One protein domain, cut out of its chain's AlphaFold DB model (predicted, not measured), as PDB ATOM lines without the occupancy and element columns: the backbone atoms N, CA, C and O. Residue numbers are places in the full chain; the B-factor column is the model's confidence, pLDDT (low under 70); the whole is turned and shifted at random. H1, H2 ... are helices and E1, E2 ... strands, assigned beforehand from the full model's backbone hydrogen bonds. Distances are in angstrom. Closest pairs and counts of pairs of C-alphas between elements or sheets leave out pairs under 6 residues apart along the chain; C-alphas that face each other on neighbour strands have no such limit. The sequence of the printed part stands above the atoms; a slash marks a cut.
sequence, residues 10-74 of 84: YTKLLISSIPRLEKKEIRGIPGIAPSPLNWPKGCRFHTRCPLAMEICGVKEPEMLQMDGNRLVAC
ATOM      1  N   TYR A  10      -2.582  47.019  18.386       91.62
ATOM      2  CA  TYR A  10      -2.250  48.289  17.724       91.62
ATOM      3  C   TYR A  10      -0.951  48.907  18.263       91.62
ATOM      4  O   TYR A  10      -0.052  49.223  17.491       91.62
ATOM      5  N   THR A  11      -0.821  49.023  19.587       90.75
ATOM      6  CA  THR A  11       0.365  49.584  20.241       90.75
ATOM      7  C   THR A  11       1.599  48.709  20.008       90.75
ATOM      8  O   THR A  11       2.662  49.242  19.696       90.75
ATOM      9  N   LYS A  12       1.458  47.371  20.068       89.88
ATOM     10  CA  LYS A  12       2.525  46.410  19.711       89.88
ATOM     11  C   LYS A  12       3.074  46.681  18.310       89.88
ATOM     12  O   LYS A  12       4.289  46.761  18.118       89.88
ATOM     13  N   LEU A  13       2.181  46.827  17.332       89.31
ATOM     14  CA  LEU A  13       2.561  47.054  15.939       89.31
ATOM     15  C   LEU A  13       3.139  48.453  15.714       89.31
ATOM     16  O   LEU A  13       4.115  48.590  14.981       89.31
ATOM     17  N   LEU A  14       2.593  49.474  16.376       89.06
ATOM     18  CA  LEU A  14       3.118  50.836  16.308       89.06
ATOM     19  C   LEU A  14       4.566  50.895  16.806       89.06
ATOM     20  O   LEU A  14       5.432  51.404  16.103       89.06
ATOM     21  N   ILE A  15       4.851  50.302  17.969       88.06
ATOM     22  CA  ILE A  15       6.215  50.222  18.515       88.06
ATOM     23  C   ILE A  15       7.127  49.404  17.594       88.06
ATOM     24  O   ILE A  15       8.284  49.767  17.386       88.06
ATOM     25  N   SER A  16       6.608  48.327  16.999       84.06
ATOM     26  CA  SER A  16       7.354  47.505  16.036       84.06
ATOM     27  C   SER A  16       7.661  48.232  14.720       84.06
ATOM     28  O   SER A  16       8.592  47.836  14.022       84.06
ATOM     29  N   SER A  17       6.909  49.289  14.401       85.19
ATOM     30  CA  SER A  17       7.119  50.135  13.221       85.19
ATOM     31  C   SER A  17       8.174  51.226  13.450       85.19
ATOM     32  O   SER A  17       8.547  51.908  12.499       85.19
ATOM     33  N   ILE A  18       8.657  51.417  14.687       84.81
ATOM     34  CA  ILE A  18       9.689  52.414  14.996       84.81
ATOM     35  C   ILE A  18      11.042  51.902  14.474       84.81
ATOM     36  O   ILE A  18      11.516  50.861  14.945       84.81
ATOM     37  N   PRO A  19      11.690  52.613  13.532       78.75
ATOM     38  CA  PRO A  19      12.991  52.218  13.013       78.75
ATOM     39  C   PRO A  19      14.046  52.258  14.124       78.75
ATOM     40  O   PRO A  19      14.118  53.207  14.904       78.75
ATOM     41  N   ARG A  20      14.879  51.218  14.193       78.88
ATOM     42  CA  ARG A  20      16.042  51.150  15.088       78.88
ATOM     43  C   ARG A  20      17.283  50.904  14.248       78.88
ATOM     44  O   ARG A  20      17.214  50.119  13.309       78.88
ATOM     45  N   LEU A  21      18.406  51.518  14.623       76.75
ATOM     46  CA  LEU A  21      19.690  51.398  13.911       76.75
ATOM     47  C   LEU A  21      20.117  49.933  13.688       76.75
ATOM     48  O   LEU A  21      20.748  49.613  12.687       76.75
ATOM     49  N   GLU A  22      19.719  49.038  14.592       75.50
ATOM     50  CA  GLU A  22      20.062  47.611  14.589       75.50
ATOM     51  C   GLU A  22      19.048  46.724  13.837       75.50
ATOM     52  O   GLU A  22      19.357  45.582  13.501       75.50
ATOM     53  N   LYS A  23      17.825  47.211  13.563       65.00
ATOM     54  CA  LYS A  23      16.768  46.429  12.896       65.00
ATOM     55  C   LYS A  23      16.673  46.803  11.421       65.00
ATOM     56  O   LYS A  23      16.188  47.874  11.077       65.00
ATOM     57  N   LYS A  24      17.062  45.866  10.549       65.12
ATOM     58  CA  LYS A  24      16.926  46.005   9.088       65.12
ATOM     59  C   LYS A  24      15.485  45.858   8.583       65.12
ATOM     60  O   LYS A  24      15.170  46.396   7.529       65.12
ATOM     61  N   GLU A  25      14.615  45.161   9.315       66.19
ATOM     62  CA  GLU A  25      13.214  44.960   8.923       66.19
ATOM     63  C   GLU A  25      12.257  45.787   9.785       66.19
ATOM     64  O   GLU A  25      12.154  45.593  11.000       66.19
ATOM     65  N   ILE A  26      11.512  46.680   9.130       70.19
ATOM     66  CA  ILE A  26      10.403  47.431   9.718       70.19
ATOM     67  C   ILE A  26       9.111  46.698   9.356       70.19
ATOM     68  O   ILE A  26       8.793  46.537   8.178       70.19
ATOM     69  N   ARG A  27       8.346  46.260  10.361       70.25
ATOM     70  CA  ARG A  27       7.017  45.668  10.148       70.25
ATOM     71  C   ARG A  27       5.951  46.715  10.434       70.25
ATOM     72  O   ARG A  27       5.687  47.023  11.594       70.25
ATOM     73  N   GLY A  28       5.372  47.259   9.365       76.88
ATOM     74  CA  GLY A  28       4.252  48.193   9.440       76.88
ATOM     75  C   GLY A  28       2.955  47.534   9.917       76.88
ATOM     76  O   GLY A  28       2.824  46.309   9.949       76.88
ATOM     77  N   ILE A  29       1.969  48.364  10.260       81.75
ATOM     78  CA  ILE A  29       0.604  47.899  10.527       81.75
ATOM     79  C   ILE A  29      -0.015  47.448   9.195       81.75
ATOM     80  O   ILE A  29      -0.081  48.262   8.272       81.75
ATOM     81  N   PRO A  30      -0.477  46.192   9.072       76.69
ATOM     82  CA  PRO A  30      -1.059  45.705   7.831       76.69
ATOM     83  C   PRO A  30      -2.399  46.391   7.531       76.69
ATOM     84  O   PRO A  30      -3.172  46.724   8.434       76.69
ATOM     85  N   GLY A  31      -2.687  46.557   6.240       78.19
ATOM     86  CA  GLY A  31      -3.940  47.131   5.748       78.19
ATOM     87  C   GLY A  31      -4.014  48.659   5.822       78.19
ATOM     88  O   GLY A  31      -3.108  49.340   6.296       78.19
ATOM     89  N   ILE A  32      -5.126  49.207   5.330       76.06
ATOM     90  CA  ILE A  32      -5.371  50.653   5.246       76.06
ATOM     91  C   ILE A  32      -6.304  51.066   6.385       76.06
ATOM     92  O   ILE A  32      -7.244  50.346   6.726       76.06
ATOM     93  N   ALA A  33      -6.032  52.213   7.011       78.50
ATOM     94  CA  ALA A  33      -6.930  52.755   8.023       78.50
ATOM     95  C   ALA A  33      -8.309  53.052   7.398       78.50
ATOM     96  O   ALA A  33      -8.364  53.615   6.303       78.50
ATOM     97  N   PRO A  34      -9.419  52.681   8.061       76.75
ATOM     98  CA  PRO A  34     -10.747  52.975   7.542       76.75
ATOM     99  C   PRO A  34     -10.959  54.488   7.448       76.75
ATOM    100  O   PRO A  34     -10.410  55.259   8.239       76.75
ATOM    101  N   SER A  35     -11.778  54.910   6.484       80.88
ATOM    102  CA  SER A  35     -12.200  56.306   6.388       80.88
ATOM    103  C   SER A  35     -12.943  56.718   7.667       80.88
ATOM    104  O   SER A  35     -13.808  55.962   8.115       80.88
ATOM    105  N   PRO A  36     -12.700  57.922   8.221       78.75
ATOM    106  CA  PRO A  36     -13.470  58.443   9.350       78.75
ATOM    107  C   PRO A  36     -14.982  58.522   9.093       78.75
ATOM    108  O   PRO A  36     -15.757  58.542  10.044       78.75
ATOM    109  N   LEU A  37     -15.400  58.557   7.823       80.56
ATOM    110  CA  LEU A  37     -16.808  58.571   7.412       80.56
ATOM    111  C   LEU A  37     -17.453  57.176   7.451       80.56
ATOM    112  O   LEU A  37     -18.666  57.073   7.589       80.56
ATOM    113  N   ASN A  38     -16.651  56.110   7.353       75.62
ATOM    114  CA  ASN A  38     -17.096  54.717   7.330       75.62
ATOM    115  C   ASN A  38     -16.410  53.942   8.459       75.62
ATOM    116  O   ASN A  38     -15.575  53.062   8.228       75.62
ATOM    117  N   TRP A  39     -16.740  54.313   9.697       79.25
ATOM    118  CA  TRP A  39     -16.185  53.670  10.883       79.25
ATOM    119  C   TRP A  39     -16.693  52.223  11.022       79.25
ATOM    120  O   TRP A  39     -17.909  52.015  11.032       79.25
ATOM    121  N   PRO A  40     -15.806  51.216  11.164       82.12
ATOM    122  CA  PRO A  40     -16.226  49.868  11.531       82.12
ATOM    123  C   PRO A  40     -16.986  49.846  12.860       82.12
ATOM    124  O   PRO A  40     -16.684  50.615  13.776       82.12
ATOM    125  N   LYS A  41     -17.949  48.925  12.961       87.88
ATOM    126  CA  LYS A  41     -18.642  48.618  14.216       87.88
ATOM    127  C   LYS A  41     -17.693  47.892  15.178       87.88
ATOM    128  O   LYS A  41     -16.756  47.219  14.754       87.88
ATOM    129  N   GLY A  42     -17.944  48.025  16.476       93.19
ATOM    130  CA  GLY A  42     -17.147  47.383  17.518       93.19
ATOM    131  C   GLY A  42     -15.736  47.966  17.676       93.19
ATOM    132  O   GLY A  42     -15.533  49.178  17.697       93.19
ATOM    133  N   CYS A  43     -14.732  47.104  17.834       94.19
ATOM    134  CA  CYS A  43     -13.339  47.515  17.978       94.19
ATOM    135  C   CYS A  43     -12.816  48.146  16.684       94.19
ATOM    136  O   CYS A  43     -12.501  47.467  15.717       94.19
ATOM    137  N   ARG A  44     -12.561  49.448  16.722       91.81
ATOM    138  CA  ARG A  44     -12.004  50.273  15.636       91.81
ATOM    139  C   ARG A  44     -10.784  49.703  14.896       91.81
ATOM    140  O   ARG A  44     -10.540  50.050  13.741       91.81
ATOM    141  N   PHE A  45      -9.996  48.862  15.558       92.62
ATOM    142  CA  PHE A  45      -8.797  48.255  14.986       92.62
ATOM    143  C   PHE A  45      -9.039  46.865  14.371       92.62
ATOM    144  O   PHE A  45      -8.131  46.326  13.745       92.62
ATOM    145  N   HIS A  46     -10.234  46.277  14.505       93.50
ATOM    146  CA  HIS A  46     -10.485  44.872  14.171       93.50
ATOM    147  C   HIS A  46     -10.148  44.508  12.714       93.50
ATOM    148  O   HIS A  46      -9.622  43.430  12.475       93.50
ATOM    149  N   THR A  47     -10.349  45.416  11.753       91.00
ATOM    150  CA  THR A  47     -10.052  45.177  10.325       91.00
ATOM    151  C   THR A  47      -8.560  45.053  10.006       91.00
ATOM    152  O   THR A  47      -8.198  44.552   8.946       91.00
ATOM    153  N   ARG A  48      -7.688  45.522  10.906       91.94
ATOM    154  CA  ARG A  48      -6.220  45.495  10.772       91.94
ATOM    155  C   ARG A  48      -5.535  44.727  11.900       91.94
ATOM    156  O   ARG A  48      -4.310  44.616  11.926       91.94
ATOM    157  N   CYS A  49      -6.307  44.240  12.867       92.62
ATOM    158  CA  CYS A  49      -5.781  43.529  14.015       92.62
ATOM    159  C   CYS A  49      -5.482  42.078  13.617       92.62
ATOM    160  O   CYS A  49      -6.412  41.357  13.264       92.62
ATOM    161  N   PRO A  50      -4.229  41.600  13.734       91.12
ATOM    162  CA  PRO A  50      -3.899  40.203  13.437       91.12
ATOM    163  C   PRO A  50      -4.491  39.217  14.457       91.12
ATOM    164  O   PRO A  50      -4.459  38.015  14.237       91.12
ATOM    165  N   LEU A  51      -5.005  39.729  15.580       93.19
ATOM    166  CA  LEU A  51      -5.646  38.970  16.656       93.19
ATOM    167  C   LEU A  51      -7.145  39.306  16.758       93.19
ATOM    168  O   LEU A  51      -7.722  39.244  17.842       93.19
ATOM    169  N   ALA A  52      -7.764  39.777  15.669       93.69
ATOM    170  CA  ALA A  52      -9.194  40.062  15.658       93.69
ATOM    171  C   ALA A  52     -10.006  38.779  15.887       93.69
ATOM    172  O   ALA A  52      -9.739  37.748  15.277       93.69
ATOM    173  N   MET A  53     -11.025  38.881  16.734       94.62
ATOM    174  CA  MET A  53     -12.036  37.849  16.964       94.62
ATOM    175  C   MET A  53     -13.382  38.340  16.433       94.62
ATOM    176  O   MET A  53     -13.552  39.536  16.189       94.62
ATOM    177  N   GLU A  54     -14.361  37.448  16.298       93.88
ATOM    178  CA  GLU A  54     -15.696  37.799  15.795       93.88
ATOM    179  C   GLU A  54     -16.346  38.935  16.607       93.88
ATOM    180  O   GLU A  54     -16.797  39.932  16.041       93.88
ATOM    181  N   ILE A  55     -16.261  38.866  17.943       94.94
ATOM    182  CA  ILE A  55     -16.767  39.907  18.852       94.94
ATOM    183  C   ILE A  55     -16.167  41.295  18.572       94.94
ATOM    184  O   ILE A  55     -16.830  42.311  18.788       94.94
ATOM    185  N   CYS A  56     -14.946  41.364  18.027       95.25
ATOM    186  CA  CYS A  56     -14.275  42.622  17.720       95.25
ATOM    187  C   CYS A  56     -14.975  43.417  16.613       95.25
ATOM    188  O   CYS A  56     -14.836  44.634  16.610       95.25
ATOM    189  N   GLY A  57     -15.712  42.775  15.703       94.25
ATOM    190  CA  GLY A  57     -16.507  43.466  14.677       94.25
ATOM    191  C   GLY A  57     -17.929  43.822  15.125       94.25
ATOM    192  O   GLY A  57     -18.662  44.474  14.383       94.25
ATOM    193  N   VAL A  58     -18.335  43.379  16.321       94.56
ATOM    194  CA  VAL A  58     -19.729  43.448  16.791       94.56
ATOM    195  C   VAL A  58     -19.879  44.368  18.001       94.56
ATOM    196  O   VAL A  58     -20.760  45.226  18.000       94.56
ATOM    197  N   LYS A  59     -19.019  44.231  19.019       94.12
ATOM    198  CA  LYS A  59     -19.102  44.976  20.289       94.12
ATOM    199  C   LYS A  59     -17.866  45.853  20.489       94.12
ATOM    200  O   LYS A  59     -16.745  45.439  20.183       94.12
ATOM    201  N   GLU A  60     -18.050  47.064  21.015       93.88
ATOM    202  CA  GLU A  60     -16.920  47.880  21.470       93.88
ATOM    203  C   GLU A  60     -16.277  47.235  22.714       93.88
ATOM    204  O   GLU A  60     -16.999  46.771  23.601       93.88
ATOM    205  N   PRO A  61     -14.937  47.133  22.778       93.75
ATOM    206  CA  PRO A  61     -14.266  46.584  23.947       93.75
ATOM    207  C   PRO A  61     -14.404  47.522  25.144       93.75
ATOM    208  O   PRO A  61     -14.298  48.741  25.008       93.75
ATOM    209  N   GLU A  62     -14.602  46.936  26.320       92.50
ATOM    210  CA  GLU A  62     -14.648  47.680  27.576       92.50
ATOM    211  C   GLU A  62     -13.254  48.195  27.943       92.50
ATOM    212  O   GLU A  62     -12.233  47.607  27.579       92.50
ATOM    213  N   MET A  63     -13.213  49.329  28.642       91.69
ATOM    214  CA  MET A  63     -11.965  49.896  29.134       91.69
ATOM    215  C   MET A  63     -11.581  49.194  30.433       91.69
ATOM    216  O   MET A  63     -12.232  49.371  31.458       91.69
ATOM    217  N   LEU A  64     -10.516  48.404  30.376       91.06
ATOM    218  CA  LEU A  64     -10.009  47.614  31.487       91.06
ATOM    219  C   LEU A  64      -8.768  48.272  32.082       91.06
ATOM    220  O   LEU A  64      -7.897  48.761  31.353       91.06
ATOM    221  N   GLN A  65      -8.679  48.249  33.409       89.44
ATOM    222  CA  GLN A  65      -7.461  48.605  34.118       89.44
ATOM    223  C   GLN A  65      -6.527  47.396  34.159       89.44
ATOM    224  O   GLN A  65      -6.889  46.326  34.637       89.44
ATOM    225  N   MET A  66      -5.332  47.591  33.620       84.81
ATOM    226  CA  MET A  66      -4.214  46.657  33.703       84.81
ATOM    227  C   MET A  66      -3.325  47.039  34.889       84.81
ATOM    228  O   MET A  66      -3.531  48.083  35.508       84.81
ATOM    229  N   ASP A  67      -2.288  46.245  35.146       79.44
ATOM    230  CA  ASP A  67      -1.320  46.502  36.214       79.44
ATOM    231  C   ASP A  67      -0.863  47.973  36.268       79.44
ATOM    232  O   ASP A  67      -0.382  48.557  35.283       79.44
ATOM    233  N   GLY A  68      -1.027  48.579  37.448       78.31
ATOM    234  CA  GLY A  68      -0.754  49.992  37.703       78.31
ATOM    235  C   GLY A  68      -1.829  50.939  37.146       78.31
ATOM    236  O   GLY A  68      -3.026  50.743  37.342       78.31
ATOM    237  N   ASN A  69      -1.391  52.006  36.466       82.38
ATOM    238  CA  ASN A  69      -2.250  53.070  35.913       82.38
ATOM    239  C   ASN A  69      -2.514  52.904  34.405       82.38
ATOM    240  O   ASN A  69      -2.731  53.879  33.683       82.38
ATOM    241  N   ARG A  70      -2.422  51.679  33.888       86.31
ATOM    242  CA  ARG A  70      -2.552  51.410  32.455       86.31
ATOM    243  C   ARG A  70      -3.978  51.018  32.119       86.31
ATOM    244  O   ARG A  70      -4.547  50.153  32.768       86.31
ATOM    245  N   LEU A  71      -4.509  51.596  31.050       90.38
ATOM    246  CA  LEU A  71      -5.827  51.247  30.532       90.38
ATOM    247  C   LEU A  71      -5.682  50.556  29.179       90.38
ATOM    248  O   LEU A  71      -4.838  50.935  28.360       90.38
ATOM    249  N   VAL A  72      -6.505  49.540  28.939       92.62
ATOM    250  CA  VAL A  72      -6.603  48.860  27.647       92.62
ATOM    251  C   VAL A  72      -8.066  48.656  27.282       92.62
ATOM    252  O   VAL A  72      -8.867  48.255  28.112       92.62
ATOM    253  N   ALA A  73      -8.414  48.910  26.024       94.00
ATOM    254  CA  ALA A  73      -9.715  48.551  25.473       94.00
ATOM    255  C   ALA A  73      -9.506  47.468  24.413       94.00
ATOM    256  O   ALA A  73      -9.243  47.767  23.248       94.00
ATOM    257  N   CYS A  74      -9.519  46.197  24.824       94.81
ATOM    258  CA  CYS A  74      -9.289  45.066  23.927       94.81
ATOM    259  C   CYS A  74      -9.984  43.800  24.437       94.81
ATOM    260  O   CYS A  74      -9.754  43.400  25.570       94.81
TER     261      CYS A  74
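AT A GLANCE: This is residues 10 to 74 of the 84 residues of the protein "ABC transporter ATP-binding protein" of Nitrososphaeria archaeon (UniProt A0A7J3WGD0). Little regular structure: H1 and the loop after it make a narrow arm, the chain turning back near Leu 21, and loops with the small helix H2 make the other end, from which the hairpin of E1 and E2 leads off to one side. The 65 printed residues hold two named helices, then two named strands in an antiparallel sheet, E1 - E2; the class is mixed, with only 19 residues in named elements. The whole is loose, radius of gyration of the C-alphas 14.1 A, spanning 40 by 33 by 20 A.

HOW THE PARTS SIT: H1, residues 10 to 16, is apart from H2, residues 54 to 57. Strands E1, residues 63 to 66, and E2, residues 70 to 73, form a hairpin, antiparallel at 143 degrees; C-alphas 63 and 73 face each other at 4.5 A, and N 64 and O 72, 2.8 A apart, are within hydrogen-bond range. H1 is apart from both strands. In H1 every O i to N i+4 pair is within hydrogen-bond range; H2 is too short for one.

IN THESE COORDINATES: H1 begins at C-alpha 10 (-2.250, 48.289, 17.724) and is 9.8 A long; H2 measures 5.8 A, E1 9.6 A. E2, 10.4 A, ends at C-alpha 73 (-9.715, 48.551, 25.473).

THE WHOLE: The C-alphas farthest apart, Leu 21 and Val 58, are 40.3 A apart. The printed part has no cut; the link H1 to H2 is long. Residues 23 to 25 are under pLDDT 70.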